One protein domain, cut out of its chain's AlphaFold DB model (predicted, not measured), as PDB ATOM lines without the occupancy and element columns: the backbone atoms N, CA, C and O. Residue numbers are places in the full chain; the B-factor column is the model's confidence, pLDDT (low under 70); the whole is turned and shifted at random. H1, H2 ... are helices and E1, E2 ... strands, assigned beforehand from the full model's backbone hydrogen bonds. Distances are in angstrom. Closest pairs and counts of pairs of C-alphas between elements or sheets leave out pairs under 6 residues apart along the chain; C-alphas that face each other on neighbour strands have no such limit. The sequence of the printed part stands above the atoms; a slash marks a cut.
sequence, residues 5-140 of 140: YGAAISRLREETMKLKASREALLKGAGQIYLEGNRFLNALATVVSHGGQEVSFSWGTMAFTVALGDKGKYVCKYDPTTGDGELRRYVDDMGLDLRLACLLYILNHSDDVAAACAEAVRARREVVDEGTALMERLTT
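What this domain is: This is residues 5 to 140 of the 140 residues of an uncharacterized protein of Synergistetes bacterium (UniProt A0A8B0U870). A small body built round a three-stranded antiparallel sheet sits between two long helical arms: the last part of H1 crosses over the sheet, H4 runs beside its edge strand E1, and two stretches stick out at opposite ends, residues 5 to 29, of which 6 to 29 belong to H1, and residues 129 to 140, of which 129 to 139 belong to H4. The short helices H2 and H3 make a corner of the body, H3 packing on H1 and H2 packing on H3. The printed part has 136 residues, with four named helices and three named strands in the order H1 E1 E2 E3 H2 H3 H4, and is mostly helix; the sheet order is E1 E2 E3. The whole is extended, a rod spanning 96 by 32 by 23 A, with a radius of gyration of the C-alphas of 22.4 A.

Where its parts are: The sheet holds E1, residues 55 to 59, 13.1 A long; E2, residues 62 to 68, 19.5 A; and E3, residues 74 to 80, 19.8 A. C-alpha 55 is at (-22.989, -61.891, -10.924). H1, residues 6 to 49, is 64.2 A long and begins with C-alpha 6 at (-16.154, 1.086, 1.507). H2 is residues 85 to 94, 14.0 A, and H3 residues 98 to 108, 15.3 A. H4, residues 110 to 139, is 43.9 A long and ends with C-alpha 139 at (-27.686, -89.701, -11.480).

How they stand to each other: E1, E2 and E3 form a meander, each strand the antiparallel neighbour of the one before, in two hairpins. N 57 and O 64 are 2.9 A apart across E1 and E2, and N 77 and O 65 are 2.8 A apart across E2 and E3, both within hydrogen-bond range. H1 is on the sheet at a height of 7.8 A, over E3 and only just over E2, where 3 of its C-alphas fall; its closest C-alphas to E3 are Ala 45 and Cys 76, 5.1 A. On the local plane it stands at 55 degrees to E3, slantwise to the strands. H4 is on the sheet but at the sheet's level, height 2.1 A; its closest C-alphas to E1 are Ala 120 and Phe 57, 5.9 A. H4 touches H1 with residues 110 to 121 alone, at a shallow tilt of 22 degrees, the same way; the closest C-alphas are Val 121 and Val 48, 7.3 A. H3 touches residues 30 to 40 of H1 at a steep tilt of 63 degrees; the closest C-alphas are Leu 103 and Gly 37, 5.2 A. H2 touches H3, with Val 91 and Ala 101 the closest C-alphas at 5.7 A, and is apart from H1 and H4. In H1, H2, H3 and H4 every O i to N i+4 pair is within hydrogen-bond range.

The domain as a whole: The C-alphas of Tyr 5 and Thr 140 are the two farthest apart, 95.6 A. Without the stretches that stand free, the body spans 44 by 25 by 22 A. The printed part has no cut, and each link is tight. Mean pLDDT of the printed part is 83.6; residues 5, 81 to 86, 89 to 90, 93 to 96 and 140 are under 70.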
ATOM      1  N   TYR A   5     -12.038   2.299   1.893       57.28
ATOM      2  CA  TYR A   5     -12.311   0.857   1.911       57.28
ATOM      3  C   TYR A   5     -13.767   0.471   1.611       57.28
ATOM      4  O   TYR A   5     -14.028  -0.693   1.326       57.28
ATOM      5  N   GLY A   6     -14.724   1.408   1.643       73.88
ATOM      6  CA  GLY A   6     -16.154   1.086   1.507       73.88
ATOM      7  C   GLY A   6     -16.500   0.431   0.165       73.88
ATOM      8  O   GLY A   6     -17.182  -0.589   0.127       73.88
ATOM      9  N   ALA A   7     -15.957   0.958  -0.935       78.81
ATOM     10  CA  ALA A   7     -16.157   0.382  -2.265       78.81
ATOM     11  C   ALA A   7     -15.462  -0.984  -2.428       78.81
ATOM     12  O   ALA A   7     -16.020  -1.889  -3.045       78.81
ATOM     13  N   ALA A   8     -14.269  -1.151  -1.846       77.31
ATOM     14  CA  ALA A   8     -13.528  -2.413  -1.884       77.31
ATOM     15  C   ALA A   8     -14.231  -3.520  -1.077       77.31
ATOM     16  O   ALA A   8     -14.366  -4.641  -1.562       77.31
ATOM     17  N   ILE A   9     -14.751  -3.195   0.113       85.19
ATOM     18  CA  ILE A   9     -15.510  -4.123   0.964       85.19
ATOM     19  C   ILE A   9     -16.824  -4.533   0.289       85.19
ATOM     20  O   ILE A   9     -17.171  -5.713   0.299       85.19
ATOM     21  N   SER A  10     -17.537  -3.596  -0.345       84.12
ATOM     22  CA  SER A  10     -18.768  -3.911  -1.083       84.12
ATOM     23  C   SER A  10     -18.519  -4.853  -2.264       84.12
ATOM     24  O   SER A  10     -19.256  -5.826  -2.416       84.12
ATOM     25  N   ARG A  11     -17.452  -4.632  -3.048       84.50
ATOM     26  CA  ARG A  11     -17.054  -5.547  -4.137       84.50
ATOM     27  C   ARG A  11     -16.680  -6.931  -3.612       84.50
ATOM     28  O   ARG A  11     -17.151  -7.930  -4.141       84.50
ATOM     29  N   LEU A  12     -15.893  -6.997  -2.536       82.69
ATOM     30  CA  LEU A  12     -15.524  -8.269  -1.914       82.69
ATOM     31  C   LEU A  12     -16.759  -9.044  -1.437       82.69
ATOM     32  O   LEU A  12     -16.849 -10.256  -1.633       82.69
ATOM     33  N   ARG A  13     -17.734  -8.350  -0.840       87.88
ATOM     34  CA  ARG A  13     -18.999  -8.952  -0.407       87.88
ATOM     35  C   ARG A  13     -19.792  -9.513  -1.584       87.88
ATOM     36  O   ARG A  13     -20.319 -10.616  -1.474       87.88
ATOM     37  N   GLU A  14     -19.873  -8.778  -2.689       91.31
ATOM     38  CA  GLU A  14     -20.568  -9.224  -3.898       91.31
ATOM     39  C   GLU A  14     -19.928 -10.490  -4.485       91.31
ATOM     40  O   GLU A  14     -20.619 -11.486  -4.701       91.31
ATOM     41  N   GLU A  15     -18.604 -10.498  -4.650       87.00
ATOM     42  CA  GLU A  15     -17.867 -11.663  -5.154       87.00
ATOM     43  C   GLU A  15     -17.988 -12.872  -4.214       87.00
ATOM     44  O   GLU A  15     -18.189 -13.999  -4.661       87.00
ATOM     45  N   THR A  16     -17.988 -12.646  -2.897       83.81
ATOM     46  CA  THR A  16     -18.209 -13.717  -1.909       83.81
ATOM     47  C   THR A  16     -19.618 -14.313  -2.017       83.81
ATOM     48  O   THR A  16     -19.795 -15.526  -1.888       83.81
ATOM     49  N   MET A  17     -20.638 -13.489  -2.280       88.50
ATOM     50  CA  MET A  17     -22.013 -13.962  -2.483       88.50
ATOM     51  C   MET A  17     -22.160 -14.759  -3.784       88.50
ATOM     52  O   MET A  17     -22.816 -15.802  -3.776       88.50
ATOM     53  N   LYS A  18     -21.514 -14.323  -4.874       89.06
ATOM     54  CA  LYS A  18     -21.453 -15.085  -6.134       89.06
ATOM     55  C   LYS A  18     -20.785 -16.440  -5.918       89.06
ATOM     56  O   LYS A  18     -21.355 -17.462  -6.286       89.06
ATOM     57  N   LEU A  19     -19.644 -16.459  -5.226       77.81
ATOM     58  CA  LEU A  19     -18.928 -17.690  -4.887       77.81
ATOM     59  C   LEU A  19     -19.804 -18.661  -4.082       77.81
ATOM     60  O   LEU A  19     -19.826 -19.859  -4.367       77.81
ATOM     61  N   LYS A  20     -20.565 -18.155  -3.103       80.06
ATOM     62  CA  LYS A  20     -21.520 -18.963  -2.333       80.06
ATOM     63  C   LYS A  20     -22.601 -19.573  -3.231       80.06
ATOM     64  O   LYS A  20     -22.836 -20.776  -3.137       80.06
ATOM     65  N   ALA A  21     -23.217 -18.781  -4.107       84.38
ATOM     66  CA  ALA A  21     -24.255 -19.262  -5.020       84.38
ATOM     67  C   ALA A  21     -23.720 -20.330  -5.995       84.38
ATOM     68  O   ALA A  21     -24.349 -21.372  -6.179       84.38
ATOM     69  N   SER A  22     -22.525 -20.122  -6.558       78.56
ATOM     70  CA  SER A  22     -21.852 -21.117  -7.402       78.56
ATOM     71  C   SER A  22     -21.572 -22.414  -6.641       78.56
ATOM     72  O   SER A  22     -21.827 -23.498  -7.163       78.56
ATOM     73  N   ARG A  23     -21.117 -22.327  -5.384       75.69
ATOM     74  CA  ARG A  23     -20.902 -23.504  -4.531       75.69
ATOM     75  C   ARG A  23     -22.200 -24.265  -4.259       75.69
ATOM     76  O   ARG A  23     -22.204 -25.489  -4.323       75.69
ATOM     77  N   GLU A  24     -23.292 -23.569  -3.962       78.50
ATOM     78  CA  GLU A  24     -24.603 -24.196  -3.738       78.50
ATOM     79  C   GLU A  24     -25.116 -24.911  -4.996       78.50
ATOM     80  O   GLU A  24     -25.602 -26.039  -4.907       78.50
ATOM     81  N   ALA A  25     -24.944 -24.305  -6.174       79.62
ATOM     82  CA  ALA A  25     -25.293 -24.928  -7.449       79.62
ATOM     83  C   ALA A  25     -24.464 -26.196  -7.722       79.62
ATOM     84  O   ALA A  25     -25.030 -27.226  -8.091       79.62
ATOM     85  N   LEU A  26     -23.149 -26.151  -7.473       76.12
ATOM     86  CA  LEU A  26     -22.263 -27.313  -7.598       76.12
ATOM     87  C   LEU A  26     -22.661 -28.443  -6.642       76.12
ATOM     88  O   LEU A  26     -22.768 -29.592  -7.063       76.12
ATOM     89  N   LEU A  27     -22.943 -28.127  -5.374       78.06
ATOM     90  CA  LEU A  27     -23.397 -29.117  -4.390       78.06
ATOM     91  C   LEU A  27     -24.727 -29.758  -4.797       78.06
ATOM     92  O   LEU A  27     -24.906 -30.966  -4.642       78.06
ATOM     93  N   LYS A  28     -25.653 -28.967  -5.351       82.44
ATOM     94  CA  LYS A  28     -26.926 -29.479  -5.865       82.44
ATOM     95  C   LYS A  28     -26.715 -30.423  -7.051       82.44
ATOM     96  O   LYS A  28     -27.322 -31.492  -7.071       82.44
ATOM     97  N   GLY A  29     -25.842 -30.063  -7.994       84.00
ATOM     98  CA  GLY A  29     -25.482 -30.918  -9.130       84.00
ATOM     99  C   GLY A  29     -24.825 -32.230  -8.690       84.00
ATOM    100  O   GLY A  29     -25.249 -33.305  -9.107       84.00
ATOM    101  N   ALA A  30     -23.874 -32.161  -7.755       84.19
ATOM    102  CA  ALA A  30     -23.253 -33.342  -7.159       84.19
ATOM    103  C   ALA A  30     -24.288 -34.263  -6.489       84.19
ATOM    104  O   ALA A  30     -24.270 -35.476  -6.691       84.19
ATOM    105  N   GLY A  31     -25.233 -33.690  -5.735       86.94
ATOM    106  CA  GLY A  31     -26.325 -34.437  -5.109       86.94
ATOM    107  C   GLY A  31     -27.213 -35.175  -6.117       86.94
ATOM    108  O   GLY A  31     -27.623 -36.305  -5.851       86.94
ATOM    109  N   GLN A  32     -27.473 -34.579  -7.284       89.69
ATOM    110  CA  GLN A  32     -28.229 -35.233  -8.356       89.69
ATOM    111  C   GLN A  32     -27.465 -36.412  -8.964       89.69
ATOM    112  O   GLN A  32     -28.053 -37.477  -9.129       89.69
ATOM    113  N   ILE A  33     -26.160 -36.270  -9.216       89.81
ATOM    114  CA  ILE A  33     -25.324 -37.375  -9.719       89.81
ATOM    115  C   ILE A  33     -25.305 -38.535  -8.716       89.81
ATOM    116  O   ILE A  33     -25.472 -39.688  -9.105       89.81
ATOM    117  N   TYR A  34     -25.170 -38.249  -7.417       90.19
ATOM    118  CA  TYR A  34     -25.260 -39.286  -6.387       90.19
ATOM    119  C   TYR A  34     -26.606 -40.009  -6.414       90.19
ATOM    120  O   TYR A  34     -26.649 -41.235  -6.301       90.19
ATOM    121  N   LEU A  35     -27.708 -39.272  -6.535       92.19
ATOM    122  CA  LEU A  35     -29.042 -39.859  -6.564       92.19
ATOM    123  C   LEU A  35     -29.226 -40.764  -7.787       92.19
ATOM    124  O   LEU A  35     -29.608 -41.924  -7.629       92.19
ATOM    125  N   GLU A  36     -28.938 -40.252  -8.980       92.50
ATOM    126  CA  GLU A  36     -29.136 -40.977 -10.238       92.50
ATOM    127  C   GLU A  36     -28.166 -42.156 -10.376       92.50
ATOM    128  O   GLU A  36     -28.585 -43.261 -10.716       92.50
ATOM    129  N   GLY A  37     -26.903 -41.986  -9.983       91.62
ATOM    130  CA  GLY A  37     -25.914 -43.064  -9.996       91.62
ATOM    131  C   GLY A  37     -26.320 -44.227  -9.089       91.62
ATOM    132  O   GLY A  37     -26.281 -45.387  -9.493       91.62
ATOM    133  N   ASN A  38     -26.805 -43.935  -7.876       92.75
ATOM    134  CA  ASN A  38     -27.313 -44.982  -6.985       92.75
ATOM    135  C   ASN A  38     -28.612 -45.619  -7.507       92.75
ATOM    136  O   ASN A  38     -28.819 -46.815  -7.311       92.75
ATOM    137  N   ARG A  39     -29.498 -44.854  -8.163       93.06
ATOM    138  CA  ARG A  39     -30.707 -45.406  -8.801       93.06
ATOM    139  C   ARG A  39     -30.348 -46.401  -9.893       93.06
ATOM    140  O   ARG A  39     -30.905 -47.496  -9.899       93.06
ATOM    141  N   PHE A  40     -29.396 -46.054 -10.751       93.69
ATOM    142  CA  PHE A  40     -28.915 -46.929 -11.814       93.69
ATOM    143  C   PHE A  40     -28.324 -48.236 -11.260       93.69
ATOM    144  O   PHE A  40     -28.758 -49.323 -11.636       93.69
ATOM    145  N   LEU A  41     -27.419 -48.151 -10.281       93.56
ATOM    146  CA  LEU A  41     -26.822 -49.334  -9.647       93.56
ATOM    147  C   LEU A  41     -27.867 -50.222  -8.952       93.56
ATOM    148  O   LEU A  41     -27.812 -51.449  -9.050       93.56
ATOM    149  N   ASN A  42     -28.855 -49.619  -8.285       92.56
ATOM    150  CA  ASN A  42     -29.962 -50.362  -7.682       92.56
ATOM    151  C   ASN A  42     -30.857 -51.031  -8.733       92.56
ATOM    152  O   ASN A  42     -31.352 -52.133  -8.489       92.56
ATOM    153  N   ALA A  43     -31.068 -50.398  -9.890       90.75
ATOM    154  CA  ALA A  43     -31.826 -50.988 -10.987       90.75
ATOM    155  C   ALA A  43     -31.118 -52.234 -11.536       90.75
ATOM    156  O   ALA A  43     -31.753 -53.282 -11.645       90.75
ATOM    157  N   LEU A  44     -29.799 -52.166 -11.764       90.69
ATOM    158  CA  LEU A  44     -28.989 -53.332 -12.142       90.69
ATOM    159  C   LEU A  44     -29.123 -54.459 -11.113       90.69
ATOM    160  O   LEU A  44     -29.437 -55.592 -11.471       90.69
ATOM    161  N   ALA A  45     -28.956 -54.137  -9.828       91.12
ATOM    162  CA  ALA A  45     -29.067 -55.117  -8.753       91.12
ATOM    163  C   ALA A  45     -30.447 -55.785  -8.707       91.12
ATOM    164  O   ALA A  45     -30.546 -56.999  -8.555       91.12
ATOM    165  N   THR A  46     -31.509 -54.994  -8.869       88.19
ATOM    166  CA  THR A  46     -32.895 -55.479  -8.869       88.19
ATOM    167  C   THR A  46     -33.144 -56.425 -10.040       88.19
ATOM    168  O   THR A  46     -33.676 -57.514  -9.837       88.19
ATOM    169  N   VAL A  47     -32.724 -56.056 -11.250       86.12
ATOM    170  CA  VAL A  47     -32.928 -56.889 -12.445       86.12
ATOM    171  C   VAL A  47     -32.196 -58.223 -12.313       86.12
ATOM    172  O   VAL A  47     -32.794 -59.271 -12.543       86.12
ATOM    173  N   VAL A  48     -30.934 -58.204 -11.881       85.81
ATOM    174  CA  VAL A  48     -30.144 -59.426 -11.664       85.81
ATOM    175  C   VAL A  48     -30.728 -60.276 -10.530       85.81
ATOM    176  O   VAL A  48     -30.759 -61.500 -10.640       85.81
ATOM    177  N   SER A  49     -31.272 -59.653  -9.476       84.81
ATOM    178  CA  SER A  49     -31.876 -60.371  -8.342       84.81
ATOM    179  C   SER A  49     -33.023 -61.301  -8.731       84.81
ATOM    180  O   SER A  49     -33.240 -62.300  -8.050       84.81
ATOM    181  N   HIS A  50     -33.725 -61.029  -9.838       82.12
ATOM    182  CA  HIS A  50     -34.772 -61.921 -10.342       82.12
ATOM    183  C   HIS A  50     -34.222 -63.297 -10.751       82.12
ATOM    184  O   HIS A  50     -34.955 -64.279 -10.701       82.12
ATOM    185  N   GLY A  51     -32.940 -63.378 -11.124       75.81
ATOM    186  CA  GLY A  51     -32.241 -64.638 -11.382       75.81
ATOM    187  C   GLY A  51     -31.741 -65.346 -10.118       75.81
ATOM    188  O   GLY A  51     -31.311 -66.491 -10.202       75.81
ATOM    189  N   GLY A  52     -31.780 -64.690  -8.952       73.69
ATOM    190  CA  GLY A  52     -31.394 -65.280  -7.667       73.69
ATOM    191  C   GLY A  52     -29.929 -65.721  -7.571       73.69
ATOM    192  O   GLY A  52     -29.615 -66.566  -6.735       73.69
ATOM    193  N   GLN A  53     -29.048 -65.184  -8.417       79.19
ATOM    194  CA  GLN A  53     -27.633 -65.543  -8.479       79.19
ATOM    195  C   GLN A  53     -26.749 -64.305  -8.371       79.19
ATOM    196  O   GLN A  53     -27.106 -63.220  -8.832       79.19
ATOM    197  N   GLU A  54     -25.567 -64.493  -7.792       89.69
ATOM    198  CA  GLU A  54     -24.527 -63.474  -7.804       89.69
ATOM    199  C   GLU A  54     -23.875 -63.397  -9.185       89.69
ATOM    200  O   GLU A  54     -23.619 -64.417  -9.835       89.69
ATOM    201  N   VAL A  55     -23.601 -62.172  -9.625       91.19
ATOM    202  CA  VAL A  55     -22.989 -61.891 -10.924       91.19
ATOM    203  C   VAL A  55     -21.872 -60.886 -10.719       91.19
ATOM    204  O   VAL A  55     -22.070 -59.833 -10.118       91.19
ATOM    205  N   SER A  56     -20.692 -61.210 -11.233       92.69
ATOM    206  CA  SER A  56     -19.574 -60.274 -11.312       92.69
ATOM    207  C   SER A  56     -19.225 -60.044 -12.770       92.69
ATOM    208  O   SER A  56     -19.235 -60.983 -13.565       92.69
ATOM    209  N   PHE A  57     -18.939 -58.797 -13.119       92.56
ATOM    210  CA  PHE A  57     -18.590 -58.408 -14.476       92.56
ATOM    211  C   PHE A  57     -17.615 -57.240 -14.466       92.56
ATOM    212  O   PHE A  57     -17.368 -56.611 -13.438       92.56
ATOM    213  N   SER A  58     -17.030 -56.958 -15.620       90.81
ATOM    214  CA  SER A  58     -16.142 -55.818 -15.790       90.81
ATOM    215  C   SER A  58     -16.577 -55.032 -17.009       90.81
ATOM    216  O   SER A  58     -16.981 -55.606 -18.018       90.81
ATOM    217  N   TRP A  59     -16.496 -53.715 -16.901       89.06
ATOM    218  CA  TRP A  59     -16.669 -52.807 -18.019       89.06
ATOM    219  C   TRP A  59     -15.534 -51.786 -17.970       89.06
ATOM    220  O   TRP A  59     -15.349 -51.094 -16.966       89.06
ATOM    221  N   GLY A  60     -14.724 -51.760 -19.030       84.44
ATOM    222  CA  GLY A  60     -13.457 -51.033 -19.036       84.44
ATOM    223  C   GLY A  60     -12.567 -51.472 -17.869       84.44
ATOM    224  O   GLY A  60     -12.216 -52.643 -17.735       84.44
ATOM    225  N   THR A  61     -12.228 -50.522 -17.009       82.56
ATOM    226  CA  THR A  61     -11.427 -50.716 -15.789       82.56
ATOM    227  C   THR A  61     -12.276 -50.859 -14.524       82.56
ATOM    228  O   THR A  61     -11.751 -51.062 -13.427       82.56
ATOM    229  N   MET A  62     -13.597 -50.739 -14.627       87.50
ATOM    230  CA  MET A  62     -14.475 -50.881 -13.477       87.50
ATOM    231  C   MET A  62     -14.904 -52.334 -13.336       87.50
ATOM    232  O   MET A  62     -15.451 -52.940 -14.261       87.50
ATOM    233  N   ALA A  63     -14.671 -52.887 -12.150       90.50
ATOM    234  CA  ALA A  63     -15.236 -54.163 -11.754       90.50
ATOM    235  C   ALA A  63     -16.572 -53.919 -11.054       90.50
ATOM    236  O   ALA A  63     -16.690 -53.024 -10.219       90.50
ATOM    237  N   PHE A  64     -17.571 -54.729 -11.379       93.25
ATOM    238  CA  PHE A  64     -18.897 -54.678 -10.788       93.25
ATOM    239  C   PHE A  64     -19.237 -56.028 -10.174       93.25
ATOM    240  O   PHE A  64     -18.976 -57.083 -10.754       93.25
ATOM    241  N   THR A  65     -19.879 -55.986  -9.014       94.00
ATOM    242  CA  THR A  65     -20.375 -57.173  -8.325       94.00
ATOM    243  C   THR A  65     -21.801 -56.928  -7.874       94.00
ATOM    244  O   THR A  65     -22.074 -56.009  -7.101       94.00
ATOM    245  N   VAL A  66     -22.706 -57.781  -8.338       93.56
ATOM    246  CA  VAL A  66     -24.092 -57.850  -7.899       93.56
ATOM    247  C   VAL A  66     -24.246 -59.078  -7.016       93.56
ATOM    248  O   VAL A  66     -24.191 -60.207  -7.495       93.56
ATOM    249  N   ALA A  67     -24.421 -58.847  -5.719       93.19
ATOM    250  CA  ALA A  67     -24.456 -59.900  -4.709       93.19
ATOM    251  C   ALA A  67     -25.493 -59.599  -3.627       93.19
ATOM    252  O   ALA A  67     -25.941 -58.453  -3.483       93.19
ATOM    253  N   LEU A  68     -25.870 -60.618  -2.855       90.44
ATOM    254  CA  LEU A  68     -26.794 -60.449  -1.740       90.44
ATOM    255  C   LEU A  68     -26.088 -59.684  -0.610       90.44
ATOM    256  O   LEU A  68     -25.119 -60.156  -0.025       90.44
ATOM    257  N   GLY A  69     -26.560 -58.477  -0.304       86.94
ATOM    258  CA  GLY A  69     -26.050 -57.694   0.816       86.94
ATOM    259  C   GLY A  69     -26.615 -58.152   2.163       86.94
ATOM    260  O   GLY A  69     -27.617 -58.864   2.229       86.94
ATOM    261  N   ASP A  70     -26.048 -57.623   3.249       83.25
ATOM    262  CA  ASP A  70     -26.344 -57.997   4.647       83.25
ATOM    263  C   ASP A  70     -27.821 -57.868   5.061       83.25
ATOM    264  O   ASP A  70     -28.254 -58.417   6.070       83.25
ATOM    265  N   LYS A  71     -28.621 -57.124   4.289       83.56
ATOM    266  CA  LYS A  71     -30.059 -56.910   4.524       83.56
ATOM    267  C   LYS A  71     -30.955 -57.833   3.691       83.56
ATOM    268  O   LYS A  71     -32.140 -57.537   3.537       83.56
ATOM    269  N   GLY A  72     -30.398 -58.887   3.094       81.88
ATOM    270  CA  GLY A  72     -31.130 -59.812   2.222       81.88
ATOM    271  C   GLY A  72     -31.605 -59.175   0.914       81.88
ATOM    272  O   GLY A  72     -32.557 -59.651   0.303       81.88
ATOM    273  N   LYS A  73     -30.976 -58.072   0.490       87.06
ATOM    274  CA  LYS A  73     -31.256 -57.396  -0.783       87.06
ATOM    275  C   LYS A  73     -30.014 -57.424  -1.647       87.06
ATOM    276  O   LYS A  73     -28.923 -57.176  -1.139       87.06
ATOM    277  N   TYR A  74     -30.188 -57.679  -2.938       89.00
ATOM    278  CA  TYR A  74     -29.092 -57.567  -3.887       89.00
ATOM    279  C   TYR A  74     -28.608 -56.121  -3.972       89.00
ATOM    280  O   TYR A  74     -29.409 -55.184  -3.996       89.00
ATOM    281  N   VAL A  75     -27.292 -55.949  -4.002       92.75
ATOM    282  CA  VAL A  75     -26.625 -54.654  -4.141       92.75
ATOM    283  C   VAL A  75     -25.604 -54.763  -5.261       92.75
ATOM    284  O   VAL A  75     -24.853 -55.733  -5.315       92.75
ATOM    285  N   CYS A  76     -25.565 -53.755  -6.130       92.44
ATOM    286  CA  CYS A  76     -24.510 -53.593  -7.121       92.44
ATOM    287  C   CYS A  76     -23.416 -52.708  -6.521       92.44
ATOM    288  O   CYS A  76     -23.655 -51.543  -6.187       92.44
ATOM    289  N   LYS A  77     -22.230 -53.280  -6.342       92.50
ATOM    290  CA  LYS A  77     -21.014 -52.570  -5.949       92.50
ATOM    291  C   LYS A  77     -20.127 -52.411  -7.173       92.50
ATOM    292  O   LYS A  77     -20.143 -53.263  -8.056       92.50
ATOM    293  N   TYR A  78     -19.353 -51.337  -7.194       91.19
ATOM    294  CA  TYR A  78     -18.322 -51.111  -8.194       91.19
ATOM    295  C   TYR A  78     -16.996 -50.832  -7.499       91.19
ATOM    296  O   TYR A  78     -16.972 -50.234  -6.420       91.19
ATOM    297  N   ASP A  79     -15.916 -51.262  -8.131       87.56
ATOM    298  CA  ASP A  79     -14.551 -50.973  -7.723       87.56
ATOM    299  C   ASP A  79     -13.790 -50.431  -8.941       87.56
ATOM    300  O   ASP A  79     -13.630 -51.151  -9.938       87.56
ATOM    301  N   PRO A  80     -13.387 -49.149  -8.930       80.31
ATOM    302  CA  PRO A  80     -12.539 -48.621  -9.982       80.31
ATOM    303  C   PRO A  80     -11.137 -49.214  -9.829       80.31
ATOM    304  O   PRO A  80     -10.417 -48.878  -8.886       80.31
ATOM    305  N   THR A  81     -10.690 -50.053 -10.772       69.25
ATOM    306  CA  THR A  81      -9.264 -50.404 -10.770       69.25
ATOM    307  C   THR A  81      -8.435 -49.162 -11.086       69.25
ATOM    308  O   THR A  81      -8.748 -48.364 -11.969       69.25
ATOM    309  N   THR A  82      -7.347 -48.985 -10.341       56.19
ATOM    310  CA  THR A  82      -6.489 -47.787 -10.303       56.19
ATOM    311  C   THR A  82      -5.726 -47.479 -11.603       56.19
ATOM    312  O   THR A  82      -4.862 -46.601 -11.614       56.19
ATOM    313  N   GLY A  83      -6.026 -48.180 -12.700       56.59
ATOM    314  CA  GLY A  83      -5.323 -48.096 -13.981       56.59
ATOM    315  C   GLY A  83      -5.984 -47.223 -15.053       56.59
ATOM    316  O   GLY A  83      -5.376 -47.038 -16.105       56.59
ATOM    317  N   ASP A  84      -7.189 -46.688 -14.831       65.88
ATOM    318  CA  ASP A  84      -7.897 -45.937 -15.874       65.88
ATOM    319  C   ASP A  84      -7.432 -44.484 -15.984       65.88
ATOM    320  O   ASP A  84      -7.704 -43.642 -15.119       65.88
ATOM    321  N   GLY A  85      -6.732 -44.180 -17.077       65.31
ATOM    322  CA  GLY A  85      -6.327 -42.818 -17.400       65.31
ATOM    323  C   GLY A  85      -7.514 -41.876 -17.622       65.31
ATOM    324  O   GLY A  85      -7.375 -40.680 -17.367       65.31
ATOM    325  N   GLU A  86      -8.674 -42.379 -18.049       67.62
ATOM    326  CA  GLU A  86      -9.871 -41.568 -18.285       67.62
ATOM    327  C   GLU A  86     -10.587 -41.232 -16.981       67.62
ATOM    328  O   GLU A  86     -10.877 -40.062 -16.733       67.62
ATOM    329  N   LEU A  87     -10.773 -42.207 -16.082       72.44
ATOM    330  CA  LEU A  87     -11.329 -41.939 -14.750       72.44
ATOM    331  C   LEU A  87     -10.435 -40.980 -13.956       72.44
ATOM    332  O   LEU A  87     -10.929 -40.083 -13.272       72.44
ATOM    333  N   ARG A  88      -9.112 -41.136 -14.073       70.38
ATOM    334  CA  ARG A  88      -8.149 -40.245 -13.426       70.38
ATOM    335  C   ARG A  88      -8.214 -38.827 -13.990       70.38
ATOM    336  O   ARG A  88      -8.225 -37.887 -13.207       70.38
ATOM    337  N   ARG A  89      -8.366 -38.666 -15.312       69.44
ATOM    338  CA  ARG A  89      -8.655 -37.359 -15.932       69.44
ATOM    339  C   ARG A  89      -9.962 -36.759 -15.422       69.44
ATOM    340  O   ARG A  89      -9.980 -35.586 -15.090       69.44
ATOM    341  N   TYR A  90     -11.026 -37.549 -15.265       68.62
ATOM    342  CA  TYR A  90     -12.286 -37.065 -14.684       68.62
ATOM    343  C   TYR A  90     -12.127 -36.551 -13.245       68.62
ATOM    344  O   TYR A  90     -12.737 -35.547 -12.880       68.62
ATOM    345  N   VAL A  91     -11.315 -37.223 -12.425       71.06
ATOM    346  CA  VAL A  91     -11.011 -36.787 -11.052       71.06
ATOM    347  C   VAL A  91     -10.153 -35.519 -11.056       71.06
ATOM    348  O   VAL A  91     -10.487 -34.560 -10.357       71.06
ATOM    349  N   ASP A  92      -9.091 -35.500 -11.865       70.06
ATOM    350  CA  ASP A  92      -8.101 -34.423 -11.903       70.06
ATOM    351  C   ASP A  92      -8.660 -33.138 -12.555       70.06
ATOM    352  O   ASP A  92      -8.496 -32.051 -11.998       70.06
ATOM    353  N   ASP A  93      -9.379 -33.245 -13.679       66.06
ATOM    354  CA  ASP A  93      -9.909 -32.097 -14.434       66.06
ATOM    355  C   ASP A  93     -11.090 -31.423 -13.723       66.06
ATOM    356  O   ASP A  93     -11.280 -30.209 -13.830       66.06
ATOM    357  N   MET A  94     -11.904 -32.197 -12.997       64.50
ATOM    358  CA  MET A  94     -13.107 -31.675 -12.344       64.50
ATOM    359  C   MET A  94     -12.925 -31.392 -10.845       64.50
ATOM    360  O   MET A  94     -13.817 -30.803 -10.230       64.50
ATOM    361  N   GLY A  95     -11.801 -31.802 -10.242       63.84
ATOM    362  CA  GLY A  95     -11.548 -31.643  -8.804       63.84
ATOM    363  C   GLY A  95     -12.626 -32.292  -7.927       63.84
ATOM    364  O   GLY A  95     -12.942 -31.786  -6.848       63.84
ATOM    365  N   LEU A  96     -13.250 -33.365  -8.423       68.06
ATOM    366  CA  LEU A  96     -14.352 -34.053  -7.753       68.06
ATOM    367  C   LEU A  96     -13.820 -35.089  -6.763       68.06
ATOM    368  O   LEU A  96     -12.730 -35.633  -6.918       68.06
ATOM    369  N   ASP A  97     -14.645 -35.421  -5.770       78.50
ATOM    370  CA  ASP A  97     -14.474 -36.664  -5.016       78.50
ATOM    371  C   ASP A  97     -14.465 -37.845  -6.005       78.50
ATOM    372  O   ASP A  97     -15.330 -37.926  -6.886       78.50
ATOM    373  N   LEU A  98     -13.508 -38.765  -5.842       79.50
ATOM    374  CA  LEU A  98     -13.377 -39.994  -6.626       79.50
ATOM    375  C   LEU A  98     -14.717 -40.717  -6.795       79.50
ATOM    376  O   LEU A  98     -15.037 -41.181  -7.888       79.50
ATOM    377  N   ARG A  99     -15.539 -40.772  -5.743       84.06
ATOM    378  CA  ARG A  99     -16.850 -41.424  -5.801       84.06
ATOM    379  C   ARG A  99     -17.801 -40.725  -6.772       84.06
ATOM    380  O   ARG A  99     -18.522 -41.388  -7.514       84.06
ATOM    381  N   LEU A 100     -17.820 -39.396  -6.758       85.38
ATOM    382  CA  LEU A 100     -18.669 -38.597  -7.637       85.38
ATOM    383  C   LEU A 100     -18.218 -38.721  -9.097       85.38
ATOM    384  O   LEU A 100     -19.061 -38.890  -9.976       85.38
ATOM    385  N   ALA A 101     -16.904 -38.713  -9.335       83.50
ATOM    386  CA  ALA A 101     -16.322 -38.952 -10.653       83.50
ATOM    387  C   ALA A 101     -16.677 -40.349 -11.188       83.50
ATOM    388  O   ALA A 101     -17.119 -40.468 -12.326       83.50
ATOM    389  N   CYS A 102     -16.582 -41.392 -10.353       87.00
ATOM    390  CA  CYS A 102     -16.977 -42.750 -10.737       87.00
ATOM    391  C   CYS A 102     -18.452 -42.825 -11.135       87.00
ATOM    392  O   CYS A 102     -18.776 -43.380 -12.178       87.00
ATOM    393  N   LEU A 103     -19.355 -42.250 -10.334       89.75
ATOM    394  CA  LEU A 103     -20.786 -42.270 -10.651       89.75
ATOM    395  C   LEU A 103     -21.101 -41.507 -11.935       89.75
ATOM    396  O   LEU A 103     -21.908 -41.981 -12.728       89.75
ATOM    397  N   LEU A 104     -20.463 -40.357 -12.159       87.75
ATOM    398  CA  LEU A 104     -20.627 -39.609 -13.402       87.75
ATOM    399  C   LEU A 104     -20.130 -40.418 -14.606       87.75
ATOM    400  O   LEU A 104     -20.810 -40.478 -15.625       87.75
ATOM    401  N   TYR A 105     -18.978 -41.075 -14.472       86.31
ATOM    402  CA  TYR A 105     -18.406 -41.911 -15.522       86.31
ATOM    403  C   TYR A 105     -19.298 -43.114 -15.857       86.31
ATOM    404  O   TYR A 105     -19.561 -43.367 -17.030       86.31
ATOM    405  N   ILE A 106     -19.838 -43.792 -14.839       90.31
ATOM    406  CA  ILE A 106     -20.806 -44.887 -14.996       90.31
ATOM    407  C   ILE A 106     -22.076 -44.396 -15.694       90.31
ATOM    408  O   ILE A 106     -22.566 -45.051 -16.606       90.31
ATOM    409  N   LEU A 107     -22.620 -43.248 -15.276       90.44
ATOM    410  CA  LEU A 107     -23.844 -42.697 -15.863       90.44
ATOM    411  C   LEU A 107     -23.653 -42.279 -17.323       90.44
ATOM    412  O   LEU A 107     -24.553 -42.493 -18.127       90.44
ATOM    413  N   ASN A 108     -22.491 -41.728 -17.676       89.44
ATOM    414  CA  ASN A 108     -22.174 -41.366 -19.061       89.44
ATOM    415  C   ASN A 108     -22.063 -42.584 -19.991       89.44
ATOM    416  O   ASN A 108     -22.175 -42.423 -21.201       89.44
ATOM    417  N   HIS A 109     -21.871 -43.781 -19.432       90.06
ATOM    418  CA  HIS A 109     -21.735 -45.038 -20.168       90.06
ATOM    419  C   HIS A 109     -22.757 -46.081 -19.700       90.06
ATOM    420  O   HIS A 109     -22.489 -47.284 -19.700       90.06
ATOM    421  N   SER A 110     -23.938 -45.630 -19.265       90.56
ATOM    422  CA  SER A 110     -24.944 -46.502 -18.654       90.56
ATOM    423  C   SER A 110     -25.363 -47.654 -19.562       90.56
ATOM    424  O   SER A 110     -25.597 -48.760 -19.075       90.56
ATOM    425  N   ASP A 111     -25.428 -47.409 -20.870       91.69
ATOM    426  CA  ASP A 111     -25.835 -48.407 -21.859       91.69
ATOM    427  C   ASP A 111     -24.781 -49.511 -22.006       91.69
ATOM    428  O   ASP A 111     -25.119 -50.695 -21.980       91.69
ATOM    429  N   ASP A 112     -23.500 -49.140 -22.054       92.12
ATOM    430  CA  ASP A 112     -22.396 -50.096 -22.155       92.12
ATOM    431  C   ASP A 112     -22.251 -50.923 -20.872       92.12
ATOM    432  O   ASP A 112     -22.061 -52.141 -20.921       92.12
ATOM    433  N   VAL A 113     -22.404 -50.282 -19.708       91.31
ATOM    434  CA  VAL A 113     -22.406 -50.965 -18.406       91.31
ATOM    435  C   VAL A 113     -23.583 -51.939 -18.313       91.31
ATOM    436  O   VAL A 113     -23.419 -53.070 -17.848       91.31
ATOM    437  N   ALA A 114     -24.773 -51.536 -18.767       90.88
ATOM    438  CA  ALA A 114     -25.949 -52.400 -18.786       90.88
ATOM    439  C   ALA A 114     -25.777 -53.584 -19.749       90.88
ATOM    440  O   ALA A 114     -26.147 -54.707 -19.401       90.88
ATOM    441  N   ALA A 115     -25.172 -53.365 -20.918       92.31
ATOM    442  CA  ALA A 115     -24.856 -54.422 -21.872       92.31
ATOM    443  C   ALA A 115     -23.849 -55.429 -21.292       92.31
ATOM    444  O   ALA A 115     -24.101 -56.633 -21.333       92.31
ATOM    445  N   ALA A 116     -22.766 -54.954 -20.668       91.81
ATOM    446  CA  ALA A 116     -21.782 -55.811 -20.006       91.81
ATOM    447  C   ALA A 116     -22.408 -56.645 -18.873       91.81
ATOM    448  O   ALA A 116     -22.128 -57.837 -18.742       91.81
ATOM    449  N   CYS A 117     -23.309 -56.043 -18.091       91.69
ATOM    450  CA  CYS A 117     -24.077 -56.751 -17.070       91.69
ATOM    451  C   CYS A 117     -24.962 -57.851 -17.683       91.69
ATOM    452  O   CYS A 117     -24.972 -58.983 -17.200       91.69
ATOM    453  N   ALA A 118     -25.681 -57.546 -18.766       89.94
ATOM    454  CA  ALA A 118     -26.556 -58.504 -19.437       89.94
ATOM    455  C   ALA A 118     -25.783 -59.705 -20.009       89.94
ATOM    456  O   ALA A 118     -26.229 -60.843 -19.854       89.94
ATOM    457  N   GLU A 119     -24.621 -59.470 -20.619       91.19
ATOM    458  CA  GLU A 119     -23.740 -60.539 -21.102       91.19
ATOM    459  C   GLU A 119     -23.235 -61.421 -19.954       91.19
ATOM    460  O   GLU A 119     -23.285 -62.648 -20.042       91.19
ATOM    461  N   ALA A 120     -22.849 -60.828 -18.823       89.44
ATOM    462  CA  ALA A 120     -22.423 -61.595 -17.655       89.44
ATOM    463  C   ALA A 120     -23.551 -62.457 -17.061       89.44
ATOM    464  O   ALA A 120     -23.314 -63.594 -16.650       89.44
ATOM    465  N   VAL A 121     -24.789 -61.953 -17.053       88.75
ATOM    466  CA  VAL A 121     -25.968 -62.736 -16.645       88.75
ATOM    467  C   VAL A 121     -26.199 -63.916 -17.594       88.75
ATOM    468  O   VAL A 121     -26.476 -65.021 -17.128       88.75
ATOM    469  N   ARG A 122     -26.068 -63.714 -18.914       87.31
ATOM    470  CA  ARG A 122     -26.209 -64.789 -19.913       87.31
ATOM    471  C   ARG A 122     -25.150 -65.869 -19.729       87.31
ATOM    472  O   ARG A 122     -25.511 -67.032 -19.575       87.31
ATOM    473  N   ALA A 123     -23.882 -65.478 -19.630       86.38
ATOM    474  CA  ALA A 123     -22.781 -66.409 -19.395       86.38
ATOM    475  C   ALA A 123     -22.975 -67.199 -18.090       86.38
ATOM    476  O   ALA A 123     -22.752 -68.406 -18.034       86.38
ATOM    477  N   ARG A 124     -23.451 -66.538 -17.024       84.69
ATOM    478  CA  ARG A 124     -23.729 -67.217 -15.753       84.69
ATOM    479  C   ARG A 124     -24.855 -68.243 -15.877       84.69
ATOM    480  O   ARG A 124     -24.761 -69.301 -15.260       84.69
ATOM    481  N   ARG A 125     -25.896 -67.943 -16.657       83.75
ATOM    482  CA  ARG A 125     -27.001 -68.870 -16.923       83.75
ATOM    483  C   ARG A 125     -26.521 -70.125 -17.653       83.75
ATOM    484  O   ARG A 125     -26.862 -71.216 -17.219       83.75
ATOM    485  N   GLU A 126     -25.709 -69.976 -18.696       82.69
ATOM    486  CA  GLU A 126     -25.168 -71.109 -19.464       82.69
ATOM    487  C   GLU A 126     -24.398 -72.086 -18.565       82.69
ATOM    488  O   GLU A 126     -24.651 -73.287 -18.594       82.69
ATOM    489  N   VAL A 127     -23.557 -71.566 -17.663       81.69
ATOM    490  CA  VAL A 127     -22.814 -72.383 -16.686       81.69
ATOM    491  C   VAL A 127     -23.745 -73.162 -15.744       81.69
ATOM    492  O   VAL A 127     -23.455 -74.306 -15.386       81.69
ATOM    493  N   VAL A 128     -24.855 -72.558 -15.311       81.88
ATOM    494  CA  VAL A 128     -25.837 -73.221 -14.434       81.88
ATOM    495  C   VAL A 128     -26.604 -74.309 -15.190       81.88
ATOM    496  O   VAL A 128     -26.779 -75.410 -14.660       81.88
ATOM    497  N   ASP A 129     -27.022 -74.026 -16.423       81.00
ATOM    498  CA  ASP A 129     -27.750 -74.972 -17.273       81.00
ATOM    499  C   ASP A 129     -26.864 -76.196 -17.605       81.00
ATOM    500  O   ASP A 129     -27.299 -77.342 -17.451       81.00
ATOM    501  N   GLU A 130     -25.588 -75.983 -17.951       82.25
ATOM    502  CA  GLU A 130     -24.605 -77.052 -18.186       82.25
ATOM    503  C   GLU A 130     -24.338 -77.901 -16.936       82.25
ATOM    504  O   GLU A 130     -24.313 -79.134 -17.008       82.25
ATOM    505  N   GLY A 131     -24.168 -77.257 -15.777       77.62
ATOM    506  CA  GLY A 131     -23.967 -77.953 -14.506       77.62
ATOM    507  C   GLY A 131     -25.161 -78.832 -14.128       77.62
ATOM    508  O   GLY A 131     -24.980 -79.960 -13.665       77.62
ATOM    509  N   THR A 132     -26.379 -78.352 -14.386       80.56
ATOM    510  CA  THR A 132     -27.615 -79.108 -14.142       80.56
ATOM    511  C   THR A 132     -27.695 -80.334 -15.052       80.56
ATOM    512  O   THR A 132     -27.901 -81.447 -14.568       80.56
ATOM    513  N   ALA A 133     -27.423 -80.166 -16.349       80.38
ATOM    514  CA  ALA A 133     -27.421 -81.267 -17.313       80.38
ATOM    515  C   ALA A 133     -26.356 -82.337 -17.003       80.38
ATOM    516  O   ALA A 133     -26.584 -83.530 -17.218       80.38
ATOM    517  N   LEU A 134     -25.187 -81.939 -16.489       81.94
ATOM    518  CA  LEU A 134     -24.153 -82.877 -16.046       81.94
ATOM    519  C   LEU A 134     -24.612 -83.687 -14.826       81.94
ATOM    520  O   LEU A 134     -24.411 -84.899 -14.791       81.94
ATOM    521  N   MET A 135     -25.238 -83.031 -13.846       81.12
ATOM    522  CA  MET A 135     -25.747 -83.695 -12.643       81.12
ATOM    523  C   MET A 135     -26.822 -84.729 -12.975       81.12
ATOM    524  O   MET A 135     -26.749 -85.847 -12.471       81.12
ATOM    525  N   GLU A 136     -27.758 -84.408 -13.870       84.06
ATOM    526  CA  GLU A 136     -28.787 -85.357 -14.317       84.06
ATOM    527  C   GLU A 136     -28.163 -86.631 -14.910       84.06
ATOM    528  O   GLU A 136     -28.532 -87.739 -14.513       84.06
ATOM    529  N   ARG A 137     -27.142 -86.480 -15.766       82.75
ATOM    530  CA  ARG A 137     -26.407 -87.598 -16.391       82.75
ATOM    531  C   ARG A 137     -25.604 -88.455 -15.416       82.75
ATOM    532  O   ARG A 137     -25.346 -89.609 -15.721       82.75
ATOM    533  N   LEU A 138     -25.156 -87.900 -14.291       80.62
ATOM    534  CA  LEU A 138     -24.426 -88.653 -13.261       80.62
ATOM    535  C   LEU A 138     -25.365 -89.430 -12.327       80.62
ATOM    536  O   LEU A 138     -24.917 -90.321 -11.609       80.62
ATOM    537  N   THR A 139     -26.650 -89.074 -12.318       77.44
ATOM    538  CA  THR A 139     -27.686 -89.701 -11.480       77.44
ATOM    539  C   THR A 139     -28.597 -90.678 -12.234       77.44
ATOM    540  O   THR A 139     -29.455 -91.292 -11.599       77.44
ATOM    541  N   THR A 140     -28.414 -90.831 -13.552       64.31
ATOM    542  CA  THR A 140     -29.079 -91.836 -14.407       64.31
ATOM    543  C   THR A 140     -28.118 -92.944 -14.811       64.31
ATOM    544  O   THR A 140     -28.593 -94.097 -14.915       64.31
TER     545      THR A 140